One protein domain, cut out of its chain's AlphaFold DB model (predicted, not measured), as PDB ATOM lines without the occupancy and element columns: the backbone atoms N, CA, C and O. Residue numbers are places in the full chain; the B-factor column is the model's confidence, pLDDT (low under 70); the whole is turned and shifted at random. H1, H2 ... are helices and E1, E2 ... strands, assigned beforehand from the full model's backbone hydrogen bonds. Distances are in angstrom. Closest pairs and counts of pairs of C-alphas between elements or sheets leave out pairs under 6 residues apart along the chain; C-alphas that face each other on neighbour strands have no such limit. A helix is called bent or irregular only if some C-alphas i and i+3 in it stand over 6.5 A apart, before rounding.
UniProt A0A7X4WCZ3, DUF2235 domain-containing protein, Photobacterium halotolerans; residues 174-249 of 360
ATOM      1  N   ASN A 174     195.630 215.274 260.653       97.56
ATOM      2  CA  ASN A 174     195.794 216.407 259.749       97.56
ATOM      3  C   ASN A 174     196.796 216.038 258.648       97.56
ATOM      4  O   ASN A 174     197.676 215.193 258.843       97.56
ATOM      5  N   ARG A 175     196.704 216.685 257.487       97.31
ATOM      6  CA  ARG A 175     197.691 216.515 256.419       97.31
ATOM      7  C   ARG A 175     198.849 217.470 256.647       97.31
ATOM      8  O   ARG A 175     198.670 218.668 256.856       97.31
ATOM      9  N   GLU A 176     200.058 216.936 256.560       96.88
ATOM     10  CA  GLU A 176     201.280 217.723 256.629       96.88
ATOM     11  C   GLU A 176     202.098 217.514 255.360       96.88
ATOM     12  O   GLU A 176     202.494 216.392 255.028       96.88
ATOM     13  N   LEU A 177     202.323 218.607 254.632       97.94
ATOM     14  CA  LEU A 177     203.098 218.598 253.398       97.94
ATOM     15  C   LEU A 177     204.569 218.310 253.704       97.94
ATOM     16  O   LEU A 177     205.210 219.048 254.448       97.94
ATOM     17  N   VAL A 178     205.120 217.273 253.075       98.25
ATOM     18  CA  VAL A 178     206.530 216.898 253.238       98.25
ATOM     19  C   VAL A 178     207.379 217.359 252.059       98.25
ATOM     20  O   VAL A 178     208.487 217.855 252.254       98.25
ATOM     21  N   LYS A 179     206.891 217.183 250.827       98.06
ATOM     22  CA  LYS A 179     207.587 217.628 249.611       98.06
ATOM     23  C   LYS A 179     206.627 217.833 248.442       98.06
ATOM     24  O   LYS A 179     205.483 217.378 248.479       98.06
ATOM     25  N   THR A 180     207.131 218.466 247.388       98.56
ATOM     26  CA  THR A 180     206.438 218.635 246.108       98.56
ATOM     27  C   THR A 180     207.316 218.195 244.938       98.56
ATOM     28  O   THR A 180     208.544 218.196 245.037       98.56
ATOM     29  N   GLU A 181     206.685 217.816 243.828       98.31
ATOM     30  CA  GLU A 181     207.342 217.514 242.548       98.31
ATOM     31  C   GLU A 181     206.572 218.207 241.413       98.31
ATOM     32  O   GLU A 181     205.343 218.234 241.435       98.31
ATOM     33  N   SER A 182     207.272 218.796 240.439       97.94
ATOM     34  CA  SER A 182     206.665 219.494 239.290       97.94
ATOM     35  C   SER A 182     206.796 218.657 238.020       97.94
ATOM     36  O   SER A 182     207.839 218.048 237.787       97.94
ATOM     37  N   TYR A 183     205.734 218.673 237.218       97.44
ATOM     38  CA  TYR A 183     205.592 218.007 235.922       97.44
ATOM     39  C   TYR A 183     205.109 219.014 234.867       97.44
ATOM     40  O   TYR A 183     204.270 218.709 234.022       97.44
ATOM     41  N   ASP A 184     205.592 220.262 234.956       97.19
ATOM     42  CA  ASP A 184     205.137 221.372 234.110       97.19
ATOM     43  C   ASP A 184     205.279 221.035 232.614       97.19
ATOM     44  O   ASP A 184     204.373 221.312 231.830       97.19
ATOM     45  N   ALA A 185     206.385 220.405 232.204       96.75
ATOM     46  CA  ALA A 185     206.644 220.090 230.799       96.75
ATOM     47  C   ALA A 185     205.621 219.092 230.234       96.75
ATOM     48  O   ALA A 185     205.002 219.359 229.204       96.75
ATOM     49  N   GLU A 186     205.418 217.970 230.922       96.75
ATOM     50  CA  GLU A 186     204.485 216.915 230.530       96.75
ATOM     51  C   GLU A 186     203.036 217.412 230.589       96.75
ATOM     52  O   GLU A 186     202.253 217.164 229.671       96.75
ATOM     53  N   TYR A 187     202.695 218.171 231.635       97.12
ATOM     54  CA  TYR A 187     201.365 218.743 231.823       97.12
ATOM     55  C   TYR A 187     201.007 219.717 230.697       97.12
ATOM     56  O   TYR A 187     199.968 219.564 230.050       97.12
ATOM     57  N   TYR A 188     201.866 220.706 230.428       97.06
ATOM     58  CA  TYR A 188     201.593 221.703 229.394       97.06
ATOM     59  C   TYR A 188     201.691 221.114 227.986       97.06
ATOM     60  O   TYR A 188     200.954 221.547 227.101       97.06
ATOM     61  N   GLN A 189     202.524 220.091 227.764       96.00
ATOM     62  CA  GLN A 189     202.495 219.339 226.512       96.00
ATOM     63  C   GLN A 189     201.130 218.668 226.310       96.00
ATOM     64  O   GLN A 189     200.510 218.858 225.260       96.00
ATOM     65  N   ALA A 190     200.636 217.935 227.312       94.44
ATOM     66  CA  ALA A 190     199.335 217.275 227.248       94.44
ATOM     67  C   ALA A 190     198.190 218.281 227.035       94.44
ATOM     68  O   ALA A 190     197.278 218.026 226.248       94.44
ATOM     69  N   GLU A 191     198.252 219.443 227.689       96.25
ATOM     70  CA  GLU A 191     197.258 220.512 227.558       96.25
ATOM     71  C   GLU A 191     197.243 221.118 226.148       96.25
ATOM     72  O   GLU A 191     196.177 221.276 225.547       96.25
ATOM     73  N   ILE A 192     198.418 221.419 225.585       96.38
ATOM     74  CA  ILE A 192     198.547 221.961 224.226       96.38
ATOM     75  C   ILE A 192     198.037 220.955 223.190       96.38
ATOM     76  O   ILE A 192     197.275 221.332 222.296       96.38
ATOM     77  N   GLU A 193     198.443 219.686 223.294       95.56
ATOM     78  CA  GLU A 193     198.013 218.625 222.377       95.56
ATOM     79  C   GLU A 193     196.493 218.424 222.439       95.56
ATOM     80  O   GLU A 193     195.821 218.453 221.404       95.56
ATOM     81  N   TRP A 194     195.928 218.331 223.646       93.31
ATOM     82  CA  TRP A 194     194.492 218.160 223.842       93.31
ATOM     83  C   TRP A 194     193.682 219.338 223.292       93.31
ATOM     84  O   TRP A 194     192.731 219.132 222.538       93.31
ATOM     85  N   ASN A 195     194.079 220.575 223.596       94.12
ATOM     86  CA  ASN A 195     193.370 221.769 223.128       94.12
ATOM     87  C   ASN A 195     193.448 221.946 221.606       94.12
ATOM     88  O   ASN A 195     192.521 222.480 220.996       94.12
ATOM     89  N   LYS A 196     194.547 221.512 220.979       95.69
ATOM     90  CA  LYS A 196     194.755 221.662 219.535       95.69
ATOM     91  C   LYS A 196     194.139 220.528 218.717       95.69
ATOM     92  O   LYS A 196     193.672 220.777 217.606       95.69
ATOM     93  N   PHE A 197     194.175 219.300 219.226       94.31
ATOM     94  CA  PHE A 197     193.854 218.099 218.451       94.31
ATOM     95  C   PHE A 197     192.712 217.260 219.037       94.31
ATOM     96  O   PHE A 197     192.262 216.323 218.381       94.31
ATOM     97  N   GLY A 198     192.244 217.560 220.251       92.25
ATOM     98  CA  GLY A 198     191.290 216.721 220.984       92.25
ATOM     99  C   GLY A 198     191.877 215.382 221.447       92.25
ATOM    100  O   GLY A 198     191.126 214.483 221.815       92.25
ATOM    101  N   TYR A 199     193.203 215.225 221.383       92.62
ATOM    102  CA  TYR A 199     193.931 214.012 221.747       92.62
ATOM    103  C   TYR A 199     195.368 214.353 222.164       92.62
ATOM    104  O   TYR A 199     195.982 215.251 221.594       92.62
ATOM    105  N   SER A 200     195.896 213.596 223.126       93.19
ATOM    106  CA  SER A 200     197.280 213.647 223.605       93.19
ATOM    107  C   SER A 200     197.745 212.226 223.913       93.19
ATOM    108  O   SER A 200     196.984 211.423 224.463       93.19
ATOM    109  N   SER A 201     199.000 211.916 223.584       91.75
ATOM    110  CA  SER A 201     199.594 210.604 223.898       91.75
ATOM    111  C   SER A 201     199.807 210.382 225.402       91.75
ATOM    112  O   SER A 201     199.886 209.241 225.849       91.75
ATOM    113  N   LEU A 202     199.834 211.470 226.175       90.38
ATOM    114  CA  LEU A 202     199.961 211.486 227.633       90.38
ATOM    115  C   LEU A 202     198.595 211.446 228.347       90.38
ATOM    116  O   LEU A 202     198.539 211.447 229.572       90.38
ATOM    117  N   GLY A 203     197.486 211.433 227.596       93.12
ATOM    118  CA  GLY A 203     196.133 211.611 228.132       93.12
ATOM    119  C   GLY A 203     195.764 213.084 228.343       93.12
ATOM    120  O   GLY A 203     196.449 213.987 227.856       93.12
ATOM    121  N   THR A 204     194.654 213.344 229.041       96.06
ATOM    122  CA  THR A 204     194.320 214.711 229.467       96.06
ATOM    123  C   THR A 204     195.282 215.150 230.573       96.06
ATOM    124  O   THR A 204     195.793 214.292 231.299       96.06
ATOM    125  N   PRO A 205     195.502 216.461 230.783       94.62
ATOM    126  CA  PRO A 205     196.321 216.929 231.901       94.62
ATOM    127  C   PRO A 205     195.870 216.339 233.247       94.62
ATOM    128  O   PRO A 205     196.686 215.907 234.053       94.62
ATOM    129  N   GLN A 206     194.557 216.217 233.463       94.69
ATOM    130  CA  GLN A 206     194.002 215.628 234.683       94.69
ATOM    131  C   GLN A 206     194.264 214.119 234.782       94.69
ATOM    132  O   GLN A 206     194.585 213.638 235.868       94.69
ATOM    133  N   SER A 207     194.137 213.357 233.685       96.31
ATOM    134  CA  SER A 207     194.406 211.913 233.720       96.31
ATOM    135  C   SER A 207     195.891 211.620 233.917       96.31
ATOM    136  O   SER A 207     196.212 210.751 234.720       96.31
ATOM    137  N   LEU A 208     196.774 212.389 233.268       97.12
ATOM    138  CA  LEU A 208     198.227 212.309 233.442       97.12
ATOM    139  C   LEU A 208     198.611 212.472 234.917       97.12
ATOM    140  O   LEU A 208     199.304 211.630 235.483       97.12
ATOM    141  N   MET A 209     198.121 213.532 235.562       97.88
ATOM    142  CA  MET A 209     198.432 213.783 236.970       97.88
ATOM    143  C   MET A 209     197.833 212.715 237.893       97.88
ATOM    144  O   MET A 209     198.468 212.322 238.871       97.88
ATOM    145  N   ALA A 210     196.644 212.190 237.575       97.12
ATOM    146  CA  ALA A 210     196.049 211.083 238.321       97.12
ATOM    147  C   ALA A 210     196.858 209.776 238.187       97.12
ATOM    148  O   ALA A 210     197.003 209.048 239.172       97.12
ATOM    149  N   ASP A 211     197.398 209.483 237.001       97.75
ATOM    150  CA  ASP A 211     198.298 208.351 236.763       97.75
ATOM    151  C   ASP A 211     199.600 208.490 237.556       97.75
ATOM    152  O   ASP A 211     199.999 207.551 238.247       97.75
ATOM    153  N   LEU A 212     200.207 209.680 237.544       98.19
ATOM    154  CA  LEU A 212     201.414 209.973 238.318       98.19
ATOM    155  C   LEU A 212     201.182 209.819 239.829       98.19
ATOM    156  O   LEU A 212     201.994 209.193 240.507       98.19
ATOM    157  N   CYS A 213     200.059 210.309 240.370       98.12
ATOM    158  CA  CYS A 213     199.697 210.058 241.771       98.12
ATOM    159  C   CYS A 213     199.648 208.553 242.075       98.12
ATOM    160  O   CYS A 213     200.282 208.104 243.030       98.12
ATOM    161  N   ARG A 214     198.949 207.763 241.242       98.00
ATOM    162  CA  ARG A 214     198.839 206.302 241.418       98.00
ATOM    163  C   ARG A 214     200.190 205.594 241.359       98.00
ATOM    164  O   ARG A 214     200.393 204.628 242.088       98.00
ATOM    165  N   GLU A 215     201.099 206.056 240.506       98.12
ATOM    166  CA  GLU A 215     202.453 205.510 240.398       98.12
ATOM    167  C   GLU A 215     203.291 205.798 241.656       98.12
ATOM    168  O   GLU A 215     203.995 204.916 242.149       98.12
ATOM    169  N   LYS A 216     203.227 207.027 242.186       98.31
ATOM    170  CA  LYS A 216     204.086 207.470 243.298       98.31
ATOM    171  C   LYS A 216     203.573 207.063 244.681       98.31
ATOM    172  O   LYS A 216     204.376 206.921 245.606       98.31
ATOM    173  N   GLU A 217     202.265 206.881 244.844       98.06
ATOM    174  CA  GLU A 217     201.638 206.658 246.151       98.06
ATOM    175  C   GLU A 217     202.119 205.403 246.906       98.06
ATOM    176  O   GLU A 217     202.353 205.527 248.110       98.06
ATOM    177  N   PRO A 218     202.373 204.235 246.274       98.38
ATOM    178  CA  PRO A 218     202.881 203.056 246.983       98.38
ATOM    179  C   PRO A 218     204.242 203.291 247.653       98.38
ATOM    180  O   PRO A 218     204.403 203.023 248.843       98.38
ATOM    181  N   ALA A 219     205.203 203.855 246.913       98.38
ATOM    182  CA  ALA A 219     206.531 204.159 247.446       98.38
ATOM    183  C   ALA A 219     206.467 205.241 248.536       98.38
ATOM    184  O   ALA A 219     207.208 205.196 249.519       98.38
ATOM    185  N   TRP A 220     205.561 206.211 248.384       98.50
ATOM    186  CA  TRP A 220     205.338 207.234 249.400       98.50
ATOM    187  C   TRP A 220     204.713 206.670 250.680       98.50
ATOM    188  O   TRP A 220     205.166 206.986 251.779       98.50
ATOM    189  N   SER A 221     203.725 205.789 250.544       97.31
ATOM    190  CA  SER A 221     203.083 205.097 251.664       97.31
ATOM    191  C   SER A 221     204.096 204.281 252.467       97.31
ATOM    192  O   SER A 221     204.147 204.394 253.691       97.31
ATOM    193  N   GLU A 222     204.959 203.521 251.787       98.19
ATOM    194  CA  GLU A 222     206.037 202.758 252.426       98.19
ATOM    195  C   GLU A 222     207.043 203.672 253.145       98.19
ATOM    196  O   GLU A 222     207.446 203.401 254.281       98.19
ATOM    197  N   HIS A 223     207.416 204.795 252.525       98.19
ATOM    198  CA  HIS A 223     208.286 205.786 253.153       98.19
ATOM    199  C   HIS A 223     207.671 206.364 254.433       98.19
ATOM    200  O   HIS A 223     208.352 206.446 255.455       98.19
ATOM    201  N   CYS A 224     206.394 206.754 254.403       98.19
ATOM    202  CA  CYS A 224     205.729 207.329 255.568       98.19
ATOM    203  C   CYS A 224     205.590 206.323 256.712       98.19
ATOM    204  O   CYS A 224     205.905 206.658 257.855       98.19
ATOM    205  N   LEU A 225     205.214 205.078 256.408       96.88
ATOM    206  CA  LEU A 225     205.095 204.030 257.419       96.88
ATOM    207  C   LEU A 225     206.455 203.702 258.044       96.88
ATOM    208  O   LEU A 225     206.570 203.638 259.263       96.88
ATOM    209  N   SER A 226     207.502 203.555 257.230       97.62
ATOM    210  CA  SER A 226     208.843 203.215 257.726       97.62
ATOM    211  C   SER A 226     209.512 204.350 258.504       97.62
ATOM    212  O   SER A 226     210.202 204.095 259.489       97.62
ATOM    213  N   LYS A 227     209.328 205.604 258.076       97.56
ATOM    214  CA  LYS A 227     209.999 206.763 258.676       97.56
ATOM    215  C   LYS A 227     209.225 207.380 259.836       97.56
ATOM    216  O   LYS A 227     209.849 207.851 260.785       97.56
ATOM    217  N   TYR A 228     207.899 207.429 259.738       95.38
ATOM    218  CA  TYR A 228     207.042 208.150 260.682       95.38
ATOM    219  C   TYR A 228     206.055 207.242 261.425       95.38
ATOM    220  O   TYR A 228     205.443 207.707 262.380       95.38
ATOM    221  N   GLY A 229     205.868 205.984 261.005       95.81
ATOM    222  CA  GLY A 229     204.797 205.133 261.538       95.81
ATOM    223  C   GLY A 229     203.397 205.631 261.165       95.81
ATOM    224  O   GLY A 229     202.433 205.329 261.856       95.81
ATOM    225  N   GLN A 230     203.291 206.429 260.102       96.56
ATOM    226  CA  GLN A 230     202.068 207.109 259.677       96.56
ATOM    227  C   GLN A 230     201.760 206.778 258.219       96.56
ATOM    228  O   GLN A 230     202.653 206.444 257.440       96.56
ATOM    229  N   TYR A 231     200.502 206.924 257.823       97.44
ATOM    230  CA  TYR A 231     200.099 206.823 256.425       97.44
ATOM    231  C   TYR A 231     200.528 208.064 255.635       97.44
ATOM    232  O   TYR A 231     200.707 209.158 256.180       97.44
ATOM    233  N   GLY A 232     200.695 207.892 254.327       97.75
ATOM    234  CA  GLY A 232     201.020 208.963 253.393       97.75
ATOM    235  C   GLY A 232     200.110 208.921 252.178       97.75
ATOM    236  O   GLY A 232     199.676 207.847 251.775       97.75
ATOM    237  N   ILE A 233     199.841 210.087 251.595       97.69
ATOM    238  CA  ILE A 233     199.070 210.219 250.352       97.69
ATOM    239  C   ILE A 233     199.794 211.141 249.375       97.69
ATOM    240  O   ILE A 233     200.530 212.044 249.789       97.69
ATOM    241  N   VAL A 234     199.557 210.926 248.083       98.56
ATOM    242  CA  VAL A 234     200.042 211.791 247.007       98.56
ATOM    243  C   VAL A 234     198.844 212.410 246.305       98.56
ATOM    244  O   VAL A 234     197.932 211.717 245.858       98.56
ATOM    245  N   LYS A 235     198.827 213.739 246.216       98.00
ATOM    246  CA  LYS A 235     197.766 214.491 245.538       98.00
ATOM    247  C   LYS A 235     198.345 215.392 244.467       98.00
ATOM    248  O   LYS A 235     199.514 215.757 244.533       98.00
ATOM    249  N   ALA A 236     197.518 215.751 243.495       97.56
ATOM    250  CA  ALA A 236     197.888 216.668 242.432       97.56
ATOM    251  C   ALA A 236     197.034 217.932 242.500       97.56
ATOM    252  O   ALA A 236     195.836 217.852 242.765       97.56
ATOM    253  N   ASP A 237     197.654 219.069 242.209       96.69
ATOM    254  CA  ASP A 237     196.967 220.323 241.915       96.69
ATOM    255  C   ASP A 237     197.723 221.035 240.786       96.69
ATOM    256  O   ASP A 237     198.920 221.331 240.897       96.69
ATOM    257  N   GLY A 238     197.041 221.213 239.652       96.31
ATOM    258  CA  GLY A 238     197.664 221.604 238.388       96.31
ATOM    259  C   GLY A 238     198.832 220.676 238.000       96.31
ATOM    260  O   GLY A 238     198.686 219.455 238.083       96.31
ATOM    261  N   PRO A 239     199.998 221.218 237.597       97.38
ATOM    262  CA  PRO A 239     201.158 220.431 237.170       97.38
ATOM    263  C   PRO A 239     202.034 219.926 238.333       97.38
ATOM    264  O   PRO A 239     203.173 219.511 238.117       97.38
ATOM    265  N   ARG A 240     201.565 220.001 239.585       98.44
ATOM    266  CA  ARG A 240     202.368 219.668 240.771       98.44
ATOM    267  C   ARG A 240     201.785 218.500 241.548       98.44
ATOM    268  O   ARG A 240     200.582 218.450 241.790       98.44
ATOM    269  N   LEU A 241     202.666 217.611 241.998       98.69
ATOM    270  CA  LEU A 241     202.382 216.604 243.012       98.69
ATOM    271  C   LEU A 241     202.764 217.116 244.400       98.69
ATOM    272  O   LEU A 241     203.811 217.740 244.582       98.69
ATOM    273  N   TYR A 242     201.937 216.778 245.379       98.69
ATOM    274  CA  TYR A 242     202.077 217.104 246.789       98.69
ATOM    275  C   TYR A 242     202.089 215.806 247.590       98.69
ATOM    276  O   TYR A 242     201.186 214.976 247.475       98.69
ATOM    277  N   PHE A 243     203.131 215.632 248.395       98.69
ATOM    278  CA  PHE A 243     203.362 214.432 249.186       98.69
ATOM    279  C   PHE A 243     203.072 214.754 250.645       98.69
ATOM    280  O   PHE A 243     203.848 215.463 251.294       98.69
ATOM    281  N   TYR A 244     201.956 214.240 251.151       98.56
ATOM    282  CA  TYR A 244     201.508 214.490 252.517       98.56
ATOM    283  C   TYR A 244     201.781 213.286 253.404       98.56
ATOM    284  O   TYR A 244     201.555 212.144 252.992       98.56
ATOM    285  N   ARG A 245     202.196 213.537 254.643       97.69
ATOM    286  CA  ARG A 245     202.003 212.574 255.731       97.69
ATOM    287  C   ARG A 245     200.684 212.871 256.438       97.69
ATOM    288  O   ARG A 245     200.288 214.031 256.547       97.69
ATOM    289  N   LEU A 246     200.013 211.826 256.903       97.88
ATOM    290  CA  LEU A 246     198.776 211.924 257.670       97.88
ATOM    291  C   LEU A 246     199.145 211.922 259.156       97.88
ATOM    292  O   LEU A 246     199.240 210.863 259.774       97.88
ATOM    293  N   GLN A 247     199.434 213.105 259.695       97.31
ATOM    294  CA  GLN A 247     199.884 213.300 261.071       97.31
ATOM    295  C   GLN A 247     198.721 213.040 262.031       97.31
ATOM    296  O   GLN A 247     197.745 213.789 262.017       97.31
ATOM    297  N   ALA A 248     198.839 211.998 262.855       96.88
ATOM    298  CA  ALA A 248     197.831 211.656 263.853       96.88
ATOM    299  C   ALA A 248     197.616 212.806 264.854       96.88
ATOM    300  O   ALA A 248     198.569 213.506 265.221       96.88
ATOM    301  N   VAL A 249     196.360 212.981 265.262       97.38
ATOM    302  CA  VAL A 249     195.897 213.976 266.234       97.38
ATOM    303  C   VAL A 249     195.133 213.242 267.337       97.38
ATOM    304  O   VAL A 249     194.372 212.315 267.064       97.38
TER     305      VAL A 249
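What this domain is: This is residues 174 to 249 of the 360 residues of the protein "DUF2235 domain-containing protein" of Photobacterium halotolerans (UniProt A0A7X4WCZ3). A narrow, strongly twisted sheet of three strands has one face covered by the long bent helix H2 and the other face bare, while H1 lies beyond one end of the sheet and lengthens the whole into a rod. The printed part has 76 residues with two named helices and three named strands, in the order E1 H1 H2 E2 E3, a mixed class. The sheet's order is E1 - E3 - E2, antiparallel. The whole is loose, with a radius of gyration of the C-alphas of 14.5 A and spans of 47 by 17 by 16 A.

How they stand to each other: The inner strand E3, residues 240 to 248, is antiparallel to E1, residues 174 to 182, at 158 degrees, with N 178 and O 243 2.8 A apart. E3 and E2, residues 232 to 237, form a hairpin at 145 degrees, with N 235 and O 242 2.9 A apart. H2, residues 205 to 228, was assigned as one helix by its hydrogen bonds but is bent, with C-alphas 215 and 218 7.0 A apart; its arms H2a, residues 205 to 215, and H2b, residues 218 to 228, lie on the same face, two layers with the sheet. H2a is over E2, along the strands, at a height over the sheet of 8.2 A; their closest C-alphas, Cys 213 and Val 234, are 5.5 A apart. H2b is over E3 and E2, height 8.8 A, slantwise at 40 degrees to E3 on the local plane. H1, residues 184 to 197, is not on the sheet; with residues 187 to 191 alone it touches H2a, a helical hairpin, closest C-alphas Tyr 187 and Pro 205 at 5.4 A. E1, H1 H2 and E2 form a split strand-helix-strand unit, its two strands running the same way with E3 between them; the crossover is right-handed. In H1, H2a and H2b every O i to N i+4 pair is within hydrogen-bond range.

Where its parts are: E1 begins at C-alpha 174 (195.794, 216.407, 259.749), bends by 58 degrees at residue 178 and measures 23.4 A. H1 measures 19.6 A, H2a 15.5 A, H2b 15.2 A and E2 16.6 A. E3, 24.9 A long, ends at C-alpha 248 (197.831, 211.656, 263.853).

The domain as a whole: The C-alphas of Phe 197 and Val 249, the two farthest apart, are 48.0 A apart. The printed part has no cut, no link is long, and no printed residue is under 70 in pLDDT.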